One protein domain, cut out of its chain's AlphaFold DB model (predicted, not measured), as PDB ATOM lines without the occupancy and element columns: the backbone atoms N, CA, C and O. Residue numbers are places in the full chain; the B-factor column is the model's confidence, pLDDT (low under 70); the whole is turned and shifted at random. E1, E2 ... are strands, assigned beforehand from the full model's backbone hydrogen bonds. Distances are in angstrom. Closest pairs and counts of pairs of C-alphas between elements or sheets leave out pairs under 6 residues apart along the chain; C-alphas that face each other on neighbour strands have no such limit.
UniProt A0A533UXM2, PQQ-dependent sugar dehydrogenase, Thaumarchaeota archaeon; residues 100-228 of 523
ATOM      1  N   ASN A 100      57.175  48.160  17.135       93.75
ATOM      2  CA  ASN A 100      57.179  49.615  17.109       93.75
ATOM      3  C   ASN A 100      56.258  50.188  18.195       93.75
ATOM      4  O   ASN A 100      55.045  50.259  18.018       93.75
ATOM      5  N   SER A 101      56.848  50.645  19.302       93.69
ATOM      6  CA  SER A 101      56.135  51.304  20.408       93.69
ATOM      7  C   SER A 101      54.884  50.527  20.868       93.69
ATOM      8  O   SER A 101      53.771  51.051  20.755       93.69
ATOM      9  N   PRO A 102      55.026  49.273  21.342       97.44
ATOM     10  CA  PRO A 102      53.877  48.471  21.731       97.44
ATOM     11  C   PRO A 102      53.147  49.063  22.948       97.44
ATOM     12  O   PRO A 102      53.780  49.507  23.910       97.44
ATOM     13  N   THR A 103      51.813  49.084  22.908       97.44
ATOM     14  CA  THR A 103      50.971  49.733  23.934       97.44
ATOM     15  C   THR A 103      50.280  48.729  24.841       97.44
ATOM     16  O   THR A 103      50.460  48.784  26.050       97.44
ATOM     17  N   SER A 104      49.542  47.779  24.273       97.38
ATOM     18  CA  SER A 104      48.827  46.749  25.029       97.38
ATOM     19  C   SER A 104      48.766  45.434  24.252       97.38
ATOM     20  O   SER A 104      49.123  45.375  23.068       97.38
ATOM     21  N   LEU A 105      48.353  44.361  24.923       97.69
ATOM     22  CA  LEU A 105      48.220  43.034  24.340       97.69
ATOM     23  C   LEU A 105      46.986  42.306  24.878       97.69
ATOM     24  O   LEU A 105      46.516  42.609  25.968       97.69
ATOM     25  N   ALA A 106      46.486  41.330  24.122       96.19
ATOM     26  CA  ALA A 106      45.417  40.437  24.564       96.19
ATOM     27  C   ALA A 106      45.585  39.033  23.972       96.19
ATOM     28  O   ALA A 106      46.026  38.873  22.831       96.19
ATOM     29  N   PHE A 107      45.213  38.006  24.735       93.62
ATOM     30  CA  PHE A 107      45.346  36.608  24.324       93.62
ATOM     31  C   PHE A 107      44.076  36.085  23.652       93.62
ATOM     32  O   PHE A 107      42.996  36.115  24.238       93.62
ATOM     33  N   LEU A 108      44.225  35.535  22.448       90.00
ATOM     34  CA  LEU A 108      43.206  34.705  21.797       90.00
ATOM     35  C   LEU A 108      43.246  33.271  22.337       90.00
ATOM     36  O   LEU A 108      42.216  32.619  22.479       90.00
ATOM     37  N   ALA A 109      44.450  32.792  22.645       87.81
ATOM     38  CA  ALA A 109      44.720  31.514  23.287       87.81
ATOM     39  C   ALA A 109      46.082  31.577  23.997       87.81
ATOM     40  O   ALA A 109      46.814  32.554  23.872       87.81
ATOM     41  N   LYS A 110      46.445  30.510  24.717       86.81
ATOM     42  CA  LYS A 110      47.695  30.402  25.492       86.81
ATOM     43  C   LYS A 110      48.958  30.892  24.755       86.81
ATOM     44  O   LYS A 110      49.762  31.601  25.348       86.81
ATOM     45  N   ASP A 111      49.113  30.512  23.489       88.06
ATOM     46  CA  ASP A 111      50.282  30.835  22.661       88.06
ATOM     47  C   ASP A 111      49.897  31.711  21.456       88.06
ATOM     48  O   ASP A 111      50.582  31.696  20.440       88.06
ATOM     49  N   ASP A 112      48.780  32.434  21.526       92.69
ATOM     50  CA  ASP A 112      48.264  33.252  20.427       92.69
ATOM     51  C   ASP A 112      47.850  34.621  20.961       92.69
ATOM     52  O   ASP A 112      46.826  34.761  21.637       92.69
ATOM     53  N   VAL A 113      48.689  35.620  20.699       95.50
ATOM     54  CA  VAL A 113      48.575  36.949  21.295       95.50
ATOM     55  C   VAL A 113      48.497  38.031  20.228       95.50
ATOM     56  O   VAL A 113      49.241  38.034  19.245       95.50
ATOM     57  N   LEU A 114      47.586  38.970  20.447       97.75
ATOM     58  CA  LEU A 114      47.443  40.208  19.700       97.75
ATOM     59  C   LEU A 114      48.206  41.310  20.432       97.75
ATOM     60  O   LEU A 114      48.017  41.477  21.633       97.75
ATOM     61  N   VAL A 115      49.052  42.057  19.726       98.56
ATOM     62  CA  VAL A 115      49.836  43.162  20.296       98.56
ATOM     63  C   VAL A 115      49.622  44.423  19.478       98.56
ATOM     64  O   VAL A 115      49.812  44.425  18.260       98.56
ATOM     65  N   LEU A 116      49.239  45.495  20.159       98.62
ATOM     66  CA  LEU A 116      49.059  46.811  19.566       98.62
ATOM     67  C   LEU A 116      50.404  47.518  19.426       98.62
ATOM     68  O   LEU A 116      51.169  47.590  20.384       98.62
ATOM     69  N   GLU A 117      50.657  48.095  18.257       98.25
ATOM     70  CA  GLU A 117      51.696  49.091  18.012       98.25
ATOM     71  C   GLU A 117      51.021  50.461  17.897       98.25
ATOM     72  O   GLU A 117      50.070  50.640  17.126       98.25
ATOM     73  N   LYS A 118      51.516  51.443  18.657       96.12
ATOM     74  CA  LYS A 118      50.870  52.751  18.856       96.12
ATOM     75  C   LYS A 118      50.481  53.485  17.570       96.12
ATOM     76  O   LYS A 118      49.489  54.209  17.561       96.12
ATOM     77  N   ASP A 119      51.244  53.296  16.497       95.25
ATOM     78  CA  ASP A 119      51.035  53.968  15.210       95.25
ATOM     79  C   ASP A 119      49.906  53.359  14.358       95.25
ATOM     80  O   ASP A 119      49.652  53.838  13.258       95.25
ATOM     81  N   GLY A 120      49.185  52.349  14.860       97.12
ATOM     82  CA  GLY A 120      47.988  51.812  14.200       97.12
ATOM     83  C   GLY A 120      48.160  50.439  13.564       97.12
ATOM     84  O   GLY A 120      47.374  50.074  12.690       97.12
ATOM     85  N   ILE A 121      49.164  49.675  13.993       98.44
ATOM     86  CA  ILE A 121      49.357  48.292  13.558       98.44
ATOM     87  C   ILE A 121      48.951  47.347  14.688       98.44
ATOM     88  O   ILE A 121      49.366  47.517  15.831       98.44
ATOM     89  N   LEU A 122      48.173  46.315  14.364       98.50
ATOM     90  CA  LEU A 122      47.938  45.184  15.254       98.50
ATOM     91  C   LEU A 122      48.728  43.973  14.763       98.50
ATOM     92  O   LEU A 122      48.464  43.428  13.685       98.50
ATOM     93  N   ARG A 123      49.687  43.532  15.570       98.31
ATOM     94  CA  ARG A 123      50.491  42.333  15.331       98.31
ATOM     95  C   ARG A 123      49.826  41.116  15.961       98.31
ATOM     96  O   ARG A 123      49.133  41.229  16.968       98.31
ATOM     97  N   ARG A 124      50.095  39.944  15.393       97.38
ATOM     98  CA  ARG A 124      49.810  38.648  16.016       97.38
ATOM     99  C   ARG A 124      51.109  37.898  16.201       97.38
ATOM    100  O   ARG A 124      51.949  37.882  15.301       97.38
ATOM    101  N   ILE A 125      51.264  37.295  17.366       97.06
ATOM    102  CA  ILE A 125      52.408  36.464  17.707       97.06
ATOM    103  C   ILE A 125      51.861  35.092  18.071       97.06
ATOM    104  O   ILE A 125      50.968  34.983  18.912       97.06
ATOM    105  N   ILE A 126      52.395  34.059  17.422       93.81
ATOM    106  CA  ILE A 126      52.060  32.664  17.706       93.81
ATOM    107  C   ILE A 126      53.303  31.992  18.292       93.81
ATOM    108  O   ILE A 126      54.349  31.919  17.639       93.81
ATOM    109  N   GLY A 127      53.214  31.545  19.543       90.94
ATOM    110  CA  GLY A 127      54.367  31.148  20.348       90.94
ATOM    111  C   GLY A 127      55.345  32.316  20.494       90.94
ATOM    112  O   GLY A 127      55.023  33.322  21.117       90.94
ATOM    113  N   ASN A 128      56.520  32.196  19.869       90.94
ATOM    114  CA  ASN A 128      57.548  33.248  19.831       90.94
ATOM    115  C   ASN A 128      57.747  33.836  18.418       90.94
ATOM    116  O   ASN A 128      58.771  34.465  18.142       90.94
ATOM    117  N   ASN A 129      56.813  33.579  17.496       93.81
ATOM    118  CA  ASN A 129      56.896  34.036  16.114       93.81
ATOM    119  C   ASN A 129      55.913  35.182  15.858       93.81
ATOM    120  O   ASN A 129      54.703  34.961  15.784       93.81
ATOM    121  N   THR A 130      56.433  36.398  15.693       96.06
ATOM    122  CA  THR A 130      55.649  37.538  15.204       96.06
ATOM    123  C   THR A 130      55.333  37.329  13.727       96.06
ATOM    124  O   THR A 130      56.248  37.199  12.914       96.06
ATOM    125  N   LEU A 131      54.051  37.307  13.364       95.81
ATOM    126  CA  LEU A 131      53.651  37.161  11.967       95.81
ATOM    127  C   LEU A 131      54.039  38.406  11.156       95.81
ATOM    128  O   LEU A 131      53.875  39.538  11.613       95.81
ATOM    129  N   GLU A 132      54.533  38.186   9.935       93.31
ATOM    130  CA  GLU A 132      54.972  39.259   9.032       93.31
ATOM    131  C   GLU A 132      53.807  40.173   8.632       93.31
ATOM    132  O   GLU A 132      53.902  41.399   8.713       93.31
ATOM    133  N   THR A 133      52.676  39.567   8.260       95.62
ATOM    134  CA  THR A 133      51.457  40.301   7.908       95.62
ATOM    135  C   THR A 133      50.715  40.733   9.176       95.62
ATOM    136  O   THR A 133      50.376  39.876   9.997       95.62
ATOM    137  N   PRO A 134      50.417  42.035   9.347       97.12
ATOM    138  CA  PRO A 134      49.628  42.501  10.479       97.12
ATOM    139  C   PRO A 134      48.164  42.059  10.368       97.12
ATOM    140  O   PRO A 134      47.607  41.937   9.273       97.12
ATOM    141  N   VAL A 135      47.525  41.870  11.523       96.81
ATOM    142  CA  VAL A 135      46.097  41.524  11.638       96.81
ATOM    143  C   VAL A 135      45.216  42.712  11.248       96.81
ATOM    144  O   VAL A 135      44.144  42.533  10.670       96.81
ATOM    145  N   LEU A 136      45.677  43.925  11.560       98.38
ATOM    146  CA  LEU A 136      45.034  45.189  11.222       98.38
ATOM    147  C   LEU A 136      46.107  46.244  10.939       98.38
ATOM    148  O   LEU A 136      47.103  46.321  11.659       98.38
ATOM    149  N   ASP A 137      45.870  47.058   9.915       97.69
ATOM    150  CA  ASP A 137      46.629  48.272   9.624       97.69
ATOM    151  C   ASP A 137      45.637  49.423   9.441       97.69
ATOM    152  O   ASP A 137      44.830  49.423   8.510       97.69
ATOM    153  N   ILE A 138      45.668  50.361  10.383       95.75
ATOM    154  CA  ILE A 138      44.858  51.584  10.411       95.75
ATOM    155  C   ILE A 138      45.747  52.827  10.550       95.75
ATOM    156  O   ILE A 138      45.300  53.885  10.998       95.75
ATOM    157  N   THR A 139      47.012  52.724  10.134       94.31
ATOM    158  CA  THR A 139      48.000  53.819  10.186       94.31
ATOM    159  C   THR A 139      47.532  55.093   9.473       94.31
ATOM    160  O   THR A 139      47.949  56.194   9.824       94.31
ATOM    161  N   SER A 140      46.629  54.972   8.494       90.62
ATOM    162  CA  SER A 140      46.079  56.093   7.725       90.62
ATOM    163  C   SER A 140      45.055  56.954   8.476       90.62
ATOM    164  O   SER A 140      44.809  58.087   8.056       90.62
ATOM    165  N   ILE A 141      44.456  56.446   9.560       88.94
ATOM    166  CA  ILE A 141      43.413  57.153  10.330       88.94
ATOM    167  C   ILE A 141      43.839  57.484  11.764       88.94
ATOM    168  O   ILE A 141      43.275  58.392  12.382       88.94
ATOM    169  N   ILE A 142      44.838  56.771  12.289       91.25
ATOM    170  CA  ILE A 142      45.324  56.944  13.655       91.25
ATOM    171  C   ILE A 142      46.018  58.296  13.829       91.25
ATOM    172  O   ILE A 142      46.847  58.719  13.022       91.25
ATOM    173  N   ASN A 143      45.726  58.960  14.946       90.06
ATOM    174  CA  ASN A 143      46.489  60.109  15.408       90.06
ATOM    175  C   ASN A 143      47.454  59.645  16.501       90.06
ATOM    176  O   ASN A 143      47.048  59.481  17.645       90.06
ATOM    177  N   SER A 144      48.729  59.423  16.170       89.44
ATOM    178  CA  SER A 144      49.698  58.831  17.107       89.44
ATOM    179  C   SER A 144      50.626  59.833  17.807       89.44
ATOM    180  O   SER A 144      51.625  59.457  18.426       89.44
ATOM    181  N   THR A 145      50.347  61.137  17.741       85.00
ATOM    182  CA  THR A 145      51.214  62.131  18.390       85.00
ATOM    183  C   THR A 145      51.130  62.033  19.922       85.00
ATOM    184  O   THR A 145      50.044  62.048  20.495       85.00
ATOM    185  N   ARG A 146      52.288  62.044  20.600       86.31
ATOM    186  CA  ARG A 146      52.412  62.000  22.074       86.31
ATOM    187  C   ARG A 146      51.775  60.756  22.686       86.31
ATOM    188  O   ARG A 146      52.265  59.682  22.381       86.31
ATOM    189  N   GLU A 147      50.755  60.874  23.529       89.38
ATOM    190  CA  GLU A 147      50.095  59.738  24.196       89.38
ATOM    191  C   GLU A 147      49.037  59.075  23.308       89.38
ATOM    192  O   GLU A 147      48.649  57.942  23.550       89.38
ATOM    193  N   ARG A 148      48.618  59.760  22.239       92.12
ATOM    194  CA  ARG A 148      47.603  59.300  21.290       92.12
ATOM    195  C   ARG A 148      48.096  58.125  20.450       92.12
ATOM    196  O   ARG A 148      49.303  57.975  20.227       92.12
ATOM    197  N   GLY A 149      47.167  57.313  19.959       94.94
ATOM    198  CA  GLY A 149      47.468  56.193  19.072       94.94
ATOM    199  C   GLY A 149      46.471  55.051  19.202       94.94
ATOM    200  O   GLY A 149      45.334  55.256  19.618       94.94
ATOM    201  N   LEU A 150      46.920  53.845  18.865       97.81
ATOM    202  CA  LEU A 150      46.243  52.585  19.162       97.81
ATOM    203  C   LEU A 150      46.626  52.116  20.575       97.81
ATOM    204  O   LEU A 150      47.796  51.815  20.815       97.81
ATOM    205  N   LEU A 151      45.679  52.112  21.520       97.25
ATOM    206  CA  LEU A 151      45.994  52.113  22.962       97.25
ATOM    207  C   LEU A 151      45.458  50.890  23.698       97.25
ATOM    208  O   LEU A 151      46.227  50.163  24.319       97.25
ATOM    209  N   GLY A 152      44.146  50.674  23.623       97.69
ATOM    210  CA  GLY A 152      43.452  49.655  24.398       97.69
ATOM    211  C   GLY A 152      42.994  48.495  23.529       97.69
ATOM    212  O   GLY A 152      42.483  48.704  22.428       97.69
ATOM    213  N   ILE A 153      43.144  47.272  24.037       98.06
ATOM    214  CA  ILE A 153      42.565  46.059  23.460       98.06
ATOM    215  C   ILE A 153      41.879  45.256  24.560       98.06
ATOM    216  O   ILE A 153      42.431  45.078  25.640       98.06
ATOM    217  N   ALA A 154      40.683  44.757  24.274       95.56
ATOM    218  CA  ALA A 154      40.002  43.780  25.110       95.56
ATOM    219  C   ALA A 154      39.277  42.765  24.227       95.56
ATOM    220  O   ALA A 154      38.904  43.056  23.089       95.56
ATOM    221  N   ILE A 155      39.069  41.560  24.746       91.50
ATOM    222  CA  ILE A 155      38.403  40.472  24.029       91.50
ATOM    223  C   ILE A 155      37.164  40.083  24.828       91.50
ATOM    224  O   ILE A 155      37.223  39.955  26.048       91.50
ATOM    225  N   SER A 156      36.027  39.905  24.150       81.81
ATOM    226  CA  SER A 156      34.826  39.367  24.789       81.81
ATOM    227  C   SER A 156      35.100  37.935  25.244       81.81
ATOM    228  O   SER A 156      35.233  37.028  24.422       81.81
ATOM    229  N   THR A 157      35.214  37.720  26.551       63.75
ATOM    230  CA  THR A 157      35.399  36.386  27.118       63.75
ATOM    231  C   THR A 157      34.041  35.779  27.454       63.75
ATOM    232  O   THR A 157      33.488  36.019  28.528       63.75
ATOM    233  N   ASP A 158      33.496  34.947  26.564       51.97
ATOM    234  CA  ASP A 158      32.716  33.803  27.043       51.97
ATOM    235  C   ASP A 158      33.717  32.823  27.686       51.97
ATOM    236  O   ASP A 158      34.682  32.429  27.023       51.97
ATOM    237  N   PRO A 159      33.543  32.423  28.959       43.62
ATOM    238  CA  PRO A 159      34.382  31.417  29.613       43.62
ATOM    239  C   PRO A 159      34.513  30.094  28.836       43.62
ATOM    240  O   PRO A 159      35.436  29.319  29.098       43.62
ATOM    241  N   GLN A 160      33.622  29.822  27.878       38.31
ATOM    242  CA  GLN A 160      33.726  28.677  26.972       38.31
ATOM    243  C   GLN A 160      34.815  28.847  25.892       38.31
ATOM    244  O   GLN A 160      35.405  27.848  25.483       38.31
ATOM    245  N   PHE A 161      35.172  30.074  25.492       41.03
ATOM    246  CA  PHE A 161      36.182  30.327  24.448       41.03
ATOM    247  C   PHE A 161      37.605  29.981  24.882       41.03
ATOM    248  O   PHE A 161      38.352  29.374  24.118       41.03
ATOM    249  N   ALA A 162      37.976  30.284  26.130       43.69
ATOM    250  CA  ALA A 162      39.311  29.981  26.652       43.69
ATOM    251  C   ALA A 162      39.587  28.466  26.763       43.69
ATOM    252  O   ALA A 162      40.742  28.048  26.844       43.69
ATOM    253  N   LYS A 163      38.532  27.636  26.766       40.81
ATOM    254  CA  LYS A 163      38.624  26.171  26.865       40.81
ATOM    255  C   LYS A 163      38.428  25.447  25.531       40.81
ATOM    256  O   LYS A 163      38.811  24.283  25.431       40.81
ATOM    257  N   ALA A 164      37.864  26.102  24.519       41.47
ATOM    258  CA  ALA A 164      37.526  25.481  23.246       41.47
ATOM    259  C   ALA A 164      37.809  26.434  22.079       41.47
ATOM    260  O   ALA A 164      37.009  27.313  21.784       41.47
ATOM    261  N   SER A 165      38.906  26.228  21.349       43.97
ATOM    262  CA  SER A 165      38.971  26.730  19.973       43.97
ATOM    263  C   SER A 165      39.749  25.775  19.071       43.97
ATOM    264  O   SER A 165      40.970  25.827  18.951       43.97
ATOM    265  N   LYS A 166      38.998  24.841  18.473       45.59
ATOM    266  CA  LYS A 166      39.347  24.118  17.237       45.59
ATOM    267  C   LYS A 166      38.316  24.372  16.116       45.59
ATOM    268  O   LYS A 166      38.417  23.755  15.064       45.59
ATOM    269  N   SER A 167      37.332  25.256  16.319       41.06
ATOM    270  CA  SER A 167      36.246  25.529  15.362       41.06
ATOM    271  C   SER A 167      35.916  27.026  15.296       41.06
ATOM    272  O   SER A 167      35.545  27.620  16.303       41.06
ATOM    273  N   HIS A 168      36.016  27.607  14.098       48.34
ATOM    274  CA  HIS A 168      35.871  29.036  13.769       48.34
ATOM    275  C   HIS A 168      34.421  29.582  13.741       48.34
ATOM    276  O   HIS A 168      34.170  30.637  13.169       48.34
ATOM    277  N   GLU A 169      33.432  28.881  14.304       41.50
ATOM    278  CA  GLU A 169      32.014  29.280  14.169       41.50
ATOM    279  C   GLU A 169      31.537  30.330  15.190       41.50
ATOM    280  O   GLU A 169      30.503  30.952  14.971       41.50
ATOM    281  N   ASN A 170      32.296  30.599  16.261       54.56
ATOM    282  CA  ASN A 170      31.932  31.567  17.306       54.56
ATOM    283  C   ASN A 170      33.110  32.493  17.677       54.56
ATOM    284  O   ASN A 170      33.469  32.605  18.842       54.56
ATOM    285  N   ASP A 171      33.751  33.154  16.711       64.62
ATOM    286  CA  ASP A 171      34.910  34.009  17.015       64.62
ATOM    287  C   ASP A 171      34.555  35.167  17.988       64.62
ATOM    288  O   ASP A 171      33.547  35.874  17.784       64.62
ATOM    289  N   PRO A 172      35.377  35.397  19.039       77.31
ATOM    290  CA  PRO A 172      35.112  36.421  20.039       77.31
ATOM    291  C   PRO A 172      35.156  37.818  19.414       77.31
ATOM    292  O   PRO A 172      35.878  38.081  18.450       77.31
ATOM    293  N   ASN A 173      34.375  38.745  19.973       87.88
ATOM    294  CA  ASN A 173      34.509  40.154  19.613       87.88
ATOM    295  C   ASN A 173      35.830  40.695  20.155       87.88
ATOM    296  O   ASN A 173      36.158  40.468  21.322       87.88
ATOM    297  N   ILE A 174      36.538  41.452  19.323       95.31
ATOM    298  CA  ILE A 174      37.762  42.153  19.705       95.31
ATOM    299  C   ILE A 174      37.445  43.640  19.730       95.31
ATOM    300  O   ILE A 174      36.945  44.191  18.749       95.31
ATOM    301  N   TYR A 175      37.713  44.274  20.861       97.88
ATOM    302  CA  TYR A 175      37.490  45.692  21.077       97.88
ATOM    303  C   TYR A 175      38.816  46.421  21.012       97.88
ATOM    304  O   TYR A 175      39.760  46.025  21.693       97.88
ATOM    305  N   LEU A 176      38.879  47.474  20.204       98.50
ATOM    306  CA  LEU A 176      40.035  48.355  20.110       98.50
ATOM    307  C   LEU A 176      39.618  49.767  20.505       98.50
ATOM    308  O   LEU A 176      38.616  50.277  20.001       98.50
ATOM    309  N   TYR A 177      40.400  50.387  21.383       98.00
ATOM    310  CA  TYR A 177      40.259  51.786  21.762       98.00
ATOM    311  C   TYR A 177      41.466  52.573  21.276       98.00
ATOM    312  O   TYR A 177      42.618  52.227  21.568       98.00
ATOM    313  N   TYR A 178      41.203  53.610  20.490       96.81
ATOM    314  CA  TYR A 178      42.254  54.371  19.845       96.81
ATOM    315  C   TYR A 178      41.846  55.802  19.537       96.81
ATOM    316  O   TYR A 178      40.666  56.142  19.455       96.81
ATOM    317  N   THR A 179      42.856  56.639  19.343       94.50
ATOM    318  CA  THR A 179      42.690  58.033  18.962       94.50
ATOM    319  C   THR A 179      42.796  58.187  17.450       94.50
ATOM    320  O   THR A 179      43.809  57.828  16.845       94.50
ATOM    321  N   GLU A 180      41.770  58.756  16.829       91.31
ATOM    322  CA  GLU A 180      41.668  58.925  15.379       91.31
ATOM    323  C   GLU A 180      41.329  60.363  14.991       91.31
ATOM    324  O   GLU A 180      40.793  61.148  15.780       91.31
ATOM    325  N   ASN A 181      41.649  60.718  13.750       85.62
ATOM    326  CA  ASN A 181      41.168  61.964  13.170       85.62
ATOM    327  C   ASN A 181      39.679  61.834  12.816       85.62
ATOM    328  O   ASN A 181      39.240  60.792  12.334       85.62
ATOM    329  N   SER A 182      38.896  62.901  12.995       75.06
ATOM    330  CA  SER A 182      37.489  62.885  12.583       75.06
ATOM    331  C   SER A 182      37.351  62.607  11.072       75.06
ATOM    332  O   SER A 182      38.135  63.148  10.280       75.06
ATOM    333  N   PRO A 183      36.338  61.828  10.639       65.44
ATOM    334  CA  PRO A 183      36.135  61.507   9.227       65.44
ATOM    335  C   PRO A 183      36.114  62.755   8.330       65.44
ATOM    336  O   PRO A 183      35.432  63.737   8.618       65.44
ATOM    337  N   GLY A 184      36.883  62.731   7.236       56.94
ATOM    338  CA  GLY A 184      36.967  63.838   6.270       56.94
ATOM    339  C   GLY A 184      37.862  65.016   6.685       56.94
ATOM    340  O   GLY A 184      37.975  65.988   5.937       56.94
ATOM    341  N   LYS A 185      38.529  64.949   7.844       61.25
ATOM    342  CA  LYS A 185      39.475  65.965   8.323       61.25
ATOM    343  C   LYS A 185      40.866  65.349   8.452       61.25
ATOM    344  O   LYS A 185      41.161  64.669   9.425       61.25
ATOM    345  N   ASN A 186      41.751  65.621   7.495       59.25
ATOM    346  CA  ASN A 186      43.158  65.262   7.652       59.25
ATOM    347  C   ASN A 186      43.858  66.316   8.523       59.25
ATOM    348  O   ASN A 186      44.328  67.341   8.030       59.25
ATOM    349  N   VAL A 187      43.873  66.077   9.832       59.41
ATOM    350  CA  VAL A 187      44.560  66.916  10.820       59.41
ATOM    351  C   VAL A 187      45.809  66.213  11.352       59.41
ATOM    352  O   VAL A 187      46.007  66.039  12.554       59.41
ATOM    353  N   ASN A 188      46.677  65.788  10.436       57.22
ATOM    354  CA  ASN A 188      47.960  65.211  10.813       57.22
ATOM    355  C   ASN A 188      48.782  66.216  11.631       57.22
ATOM    356  O   ASN A 188      48.967  67.365  11.233       57.22
ATOM    357  N   ASN A 189      49.308  65.766  12.774       58.81
ATOM    358  CA  ASN A 189      50.253  66.518  13.601       58.81
ATOM    359  C   ASN A 189      49.752  67.898  14.071       58.81
ATOM    360  O   ASN A 189      50.476  68.891  13.999       58.81
ATOM    361  N   LEU A 190      48.547  67.952  14.656       58.50
ATOM    362  CA  LEU A 190      48.016  69.164  15.309       58.50
ATOM    363  C   LEU A 190      48.910  69.724  16.421       58.50
ATOM    364  O   LEU A 190      48.702  70.841  16.867       58.50
ATOM    365  N   CYS A 191      49.921  68.994  16.882       59.47
ATOM    366  CA  CYS A 191      50.795  69.476  17.938       59.47
ATOM    367  C   CYS A 191      52.081  70.137  17.426       59.47
ATOM    368  O   CYS A 191      53.186  69.654  17.654       59.47
ATOM    369  N   ASN A 192      51.927  71.304  16.796       55.12
ATOM    370  CA  ASN A 192      52.942  72.360  16.818       55.12
ATOM    371  C   ASN A 192      52.466  73.479  17.770       55.12
ATOM    372  O   ASN A 192      51.283  73.526  18.103       55.12
ATOM    373  N   LYS A 193      53.364  74.358  18.242       52.84
ATOM    374  CA  LYS A 193      53.128  75.342  19.332       52.84
ATOM    375  C   LYS A 193      51.802  76.140  19.280       52.84
ATOM    376  O   LYS A 193      51.424  76.703  20.296       52.84
ATOM    377  N   LYS A 194      51.109  76.220  18.134       52.12
ATOM    378  CA  LYS A 194      49.865  76.989  17.942       52.12
ATOM    379  C   LYS A 194      48.585  76.133  17.876       52.12
ATOM    380  O   LYS A 194      47.504  76.671  18.090       52.12
ATOM    381  N   LEU A 195      48.684  74.834  17.580       53.78
ATOM    382  CA  LEU A 195      47.542  73.970  17.229       53.78
ATOM    383  C   LEU A 195      47.225  72.870  18.267       53.78
ATOM    384  O   LEU A 195      46.179  72.233  18.159       53.78
ATOM    385  N   CYS A 196      48.050  72.689  19.312       60.44
ATOM    386  CA  CYS A 196      47.844  71.658  20.352       60.44
ATOM    387  C   CYS A 196      46.551  71.820  21.190       60.44
ATOM    388  O   CYS A 196      46.317  71.027  22.097       60.44
ATOM    389  N   HIS A 197      45.736  72.848  20.950       59.97
ATOM    390  CA  HIS A 197      44.633  73.219  21.837       59.97
ATOM    391  C   HIS A 197      43.235  72.976  21.262       59.97
ATOM    392  O   HIS A 197      42.291  73.398  21.908       59.97
ATOM    393  N   THR A 198      43.067  72.341  20.097       63.16
ATOM    394  CA  THR A 198      41.732  72.134  19.502       63.16
ATOM    395  C   THR A 198      41.412  70.643  19.371       63.16
ATOM    396  O   THR A 198      42.113  69.944  18.640       63.16
ATOM    397  N   VAL A 199      40.334  70.162  20.007       64.69
ATOM    398  CA  VAL A 199      39.914  68.736  19.941       64.69
ATOM    399  C   VAL A 199      38.957  68.413  18.797       64.69
ATOM    400  O   VAL A 199      38.718  67.245  18.525       64.69
ATOM    401  N   LYS A 200      38.386  69.411  18.109       67.56
ATOM    402  CA  LYS A 200      37.237  69.224  17.188       67.56
ATOM    403  C   LYS A 200      37.455  68.228  16.044       67.56
ATOM    404  O   LYS A 200      36.517  67.916  15.316       67.56
ATOM    405  N   HIS A 201      38.695  67.811  15.817       77.44
ATOM    406  CA  HIS A 201      39.085  66.932  14.723       77.44
ATOM    407  C   HIS A 201      39.839  65.685  15.199       77.44
ATOM    408  O   HIS A 201      40.385  64.973  14.361       77.44
ATOM    409  N   VAL A 202      39.886  65.428  16.509       85.88
ATOM    410  CA  VAL A 202      40.548  64.261  17.097       85.88
ATOM    411  C   VAL A 202      39.628  63.651  18.146       85.88
ATOM    412  O   VAL A 202      39.176  64.344  19.057       85.88
ATOM    413  N   LEU A 203      39.350  62.361  18.007       90.00
ATOM    414  CA  LEU A 203      38.401  61.632  18.839       90.00
ATOM    415  C   LEU A 203      39.074  60.405  19.434       90.00
ATOM    416  O   LEU A 203      39.917  59.782  18.788       90.00
ATOM    417  N   ASN A 204      38.669  60.051  20.645       93.69
ATOM    418  CA  ASN A 204      38.917  58.733  21.196       93.69
ATOM    419  C   ASN A 204      37.713  57.851  20.884       93.69
ATOM    420  O   ASN A 204      36.579  58.184  21.241       93.69
ATOM    421  N   SER A 205      37.966  56.728  20.226       95.75
ATOM    422  CA  SER A 205      36.919  55.867  19.704       95.75
ATOM    423  C   SER A 205      37.130  54.421  20.126       95.75
ATOM    424  O   SER A 205      38.238  53.889  20.069       95.75
ATOM    425  N   LEU A 206      36.036  53.778  20.524       97.88
ATOM    426  CA  LEU A 206      35.947  52.346  20.765       97.88
ATOM    427  C   LEU A 206      35.286  51.684  19.559       97.88
ATOM    428  O   LEU A 206      34.146  52.008  19.215       97.88
ATOM    429  N   TYR A 207      35.960  50.701  18.980       97.81
ATOM    430  CA  TYR A 207      35.435  49.879  17.898       97.81
ATOM    431  C   TYR A 207      35.384  48.414  18.310       97.81
ATOM    432  O   TYR A 207      36.253  47.925  19.025       97.81
ATOM    433  N   SER A 208      34.380  47.704  17.804       96.56
ATOM    434  CA  SER A 208      34.361  46.240  17.790       96.56
ATOM    435  C   SER A 208      34.738  45.712  16.413       96.56
ATOM    436  O   SER A 208      34.363  46.290  15.392       96.56
ATOM    437  N   TYR A 209      35.459  44.599  16.408       95.75
ATOM    438  CA  TYR A 209      35.907  43.883  15.225       95.75
ATOM    439  C   TYR A 209      35.588  42.399  15.348       95.75
ATOM    440  O   TYR A 209      35.476  41.845  16.450       95.75
ATOM    441  N   LYS A 210      35.511  41.744  14.191       90.69
ATOM    442  CA  LYS A 210      35.504  40.286  14.075       90.69
ATOM    443  C   LYS A 210      36.833  39.800  13.524       90.69
ATOM    444  O   LYS A 210      37.385  40.421  12.617       90.69
ATOM    445  N   MET A 211      37.323  38.684  14.053       88.69
ATOM    446  CA  MET A 211      38.403  37.941  13.414       88.69
ATOM    447  C   MET A 211      37.825  37.183  12.215       88.69
ATOM    448  O   MET A 211      36.750  36.598  12.310       88.69
ATOM    449  N   LYS A 212      38.507  37.233  11.075       88.38
ATOM    450  CA  LYS A 212      38.212  36.403   9.905       88.38
ATOM    451  C   LYS A 212      39.499  36.175   9.128       88.38
ATOM    452  O   LYS A 212      40.195  37.136   8.808       88.38
ATOM    453  N   ASP A 213      39.828  34.915   8.854       87.75
ATOM    454  CA  ASP A 213      41.012  34.524   8.075       87.75
ATOM    455  C   ASP A 213      42.318  35.170   8.593       87.75
ATOM    456  O   ASP A 213      43.177  35.617   7.837       87.75
ATOM    457  N   GLY A 214      42.447  35.268   9.923       87.62
ATOM    458  CA  GLY A 214      43.611  35.862  10.587       87.62
ATOM    459  C   GLY A 214      43.705  37.392  10.517       87.62
ATOM    460  O   GLY A 214      44.750  37.933  10.878       87.62
ATOM    461  N   ARG A 215      42.647  38.088  10.083       93.69
ATOM    462  CA  ARG A 215      42.557  39.556  10.031       93.69
ATOM    463  C   ARG A 215      41.373  40.077  10.839       93.69
ATOM    464  O   ARG A 215      40.367  39.384  10.989       93.69
ATOM    465  N   LEU A 216      41.462  41.323  11.303       95.06
ATOM    466  CA  LEU A 216      40.304  42.027  11.852       95.06
ATOM    467  C   LEU A 216      39.502  42.671  10.724       95.06
ATOM    468  O   LEU A 216      40.042  43.406   9.898       95.06
ATOM    469  N   VAL A 217      38.202  42.400  10.712       94.19
ATOM    470  CA  VAL A 217      37.246  42.894   9.717       94.19
ATOM    471  C   VAL A 217      35.995  43.451  10.399       94.19
ATOM    472  O   VAL A 217      35.795  43.276  11.603       94.19
ATOM    473  N   ASN A 218      35.135  44.099   9.608       93.44
ATOM    474  CA  ASN A 218      33.840  44.645  10.032       93.44
ATOM    475  C   ASN A 218      33.936  45.594  11.245       93.44
ATOM    476  O   ASN A 218      33.298  45.323  12.265       93.44
ATOM    477  N   PRO A 219      34.713  46.693  11.154       95.69
ATOM    478  CA  PRO A 219      34.759  47.691  12.217       95.69
ATOM    479  C   PRO A 219      33.355  48.235  12.491       95.69
ATOM    480  O   PRO A 219      32.698  48.768  11.596       95.69
ATOM    481  N   LYS A 220      32.910  48.146  13.742       95.56
ATOM    482  CA  LYS A 220      31.687  48.793  14.224       95.56
ATOM    483  C   LYS A 220      32.045  49.755  15.349       95.56
ATOM    484  O   LYS A 220      32.467  49.308  16.416       95.56
ATOM    485  N   LEU A 221      31.839  51.050  15.108       96.19
ATOM    486  CA  LEU A 221      31.979  52.097  16.119       96.19
ATOM    487  C   LEU A 221      30.963  51.867  17.244       96.19
ATOM    488  O   LEU A 221      29.768  51.714  16.982       96.19
ATOM    489  N   LEU A 222      31.446  51.824  18.483       95.62
ATOM    490  CA  LEU A 222      30.637  51.638  19.687       95.62
ATOM    491  C   LEU A 222      30.527  52.917  20.511       95.62
ATOM    492  O   LEU A 222      29.463  53.213  21.037       95.62
ATOM    493  N   LEU A 223      31.620  53.667  20.620       95.38
ATOM    494  CA  LEU A 223      31.676  54.922  21.358       95.38
ATOM    495  C   LEU A 223      32.677  55.848  20.679       95.38
ATOM    496  O   LEU A 223      33.733  55.391  20.254       95.38
ATOM    497  N   SER A 224      32.363  57.137  20.615       93.31
ATOM    498  CA  SER A 224      33.311  58.174  20.218       93.31
ATOM    499  C   SER A 224      33.127  59.389  21.113       93.31
ATOM    500  O   SER A 224      32.005  59.877  21.273       93.31
ATOM    501  N   ILE A 225      34.219  59.850  21.713       91.31
ATOM    502  CA  ILE A 225      34.252  61.003  22.616       91.31
ATOM    503  C   ILE A 225      35.385  61.953  22.211       91.31
ATOM    504  O   ILE A 225      36.394  61.515  21.645       91.31
ATOM    505  N   PRO A 226      35.263  63.257  22.501       87.38
ATOM    506  CA  PRO A 226      36.383  64.180  22.394       87.38
ATOM    507  C   PRO A 226      37.566  63.724  23.253       87.38
ATOM    508  O   PRO A 226      37.392  63.137  24.317       87.38
ATOM    509  N   VAL A 227      38.778  64.050  22.808       85.81
ATOM    510  CA  VAL A 227      40.020  63.732  23.533       85.81
ATOM    511  C   VAL A 227      40.172  64.525  24.838       85.81
ATOM    512  O   VAL A 227      40.933  64.122  25.710       85.81
ATOM    513  N   GLY A 228      39.449  65.636  24.990       81.25
ATOM    514  CA  GLY A 228      39.500  66.442  26.200       81.25
ATOM    515  C   GLY A 228      38.210  67.168  26.530       81.25
ATOM    516  O   GLY A 228      37.253  67.207  25.747       81.25
TER     517      GLY A 228
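AT A GLANCE: This is residues 100 to 228 of the 523 residues of the protein "PQQ-dependent sugar dehydrogenase" of Thaumarchaeota archaeon (UniProt A0A533UXM2). A strongly twisted sheet of four strands, E4 to E7, and a smaller sheet of three, E1 to E3, make a sandwich that is only partly face to face, with E4 the strand of the larger sheet nearest the smaller one. Two long loops, residues 156 to 172 and 182 to 201, reach to opposite ends of the longest axis. The printed part has 129 residues with no named helix and seven named strands, E1 to E7 along the chain; the orders are E4 E5 E6 E7 and E1 E2 E3, both sheets antiparallel. The class is all strand, though 58 residues, under half, are in named elements. The whole is compact, with a radius of gyration of the C-alphas of 15.8 A, and elongated, spanning 53 by 28 by 21 A.

HOW THE PARTS SIT: The larger sheet is a meander, each strand the antiparallel neighbour of the one before: E4, residues 150 to 155, E5, 173 to 181, E6, 202 to 212, and E7, 215 to 226. E4 and E5 form a hairpin, with N 154 and O 175 3.0 A apart, within hydrogen-bond range. In the hairpin of E5 and E6, N 176 and O 207 are within that range at 2.9 A, and in the hairpin of E6 and E7, N 206 and O 223 at 2.8 A. E5 bends by 57 degrees at residue 178, E6 by 53 degrees at 206 and E7 by 73 degrees at 218. The other meander is E1, residues 102 to 109, E2, 112 to 117, and E3, 121 to 126. Across the hairpin of E1 and E2, N 106 and O 114 are within hydrogen-bond range at 2.9 A, and across the hairpin of E2 and E3, N 115 and O 123 are within that range at 2.9 A. The parts of the two sheets that face each other are 8.5 A centre to centre. E1 and E4 come closest at the C-alphas of Thr 103 and Leu 151, 5.6 A. E1 is apart from E5, E6 and E7.

IN THESE COORDINATES: E1 begins at C-alpha 102, (53.877, 48.471, 21.731), and measures 19.3 A from first to last C-alpha. E5 measures 23.7 A, E6 28.9 A and E7 28.2 A. E4 begins at C-alpha 150, (46.243, 52.585, 19.162), and E7 ends at C-alpha 226, (36.383, 64.180, 22.394).

THE WHOLE: The two C-alphas farthest apart are those of Lys 166 and Lys 194, 53.9 A. The printed part has no cut. The links E3 to E4, E4 to E5 and E5 to E6 are long, at 23, 17 and 20 residues. The mean pLDDT of the printed part is 83.0; residues 157 to 171 and 183 to 200 are under 70.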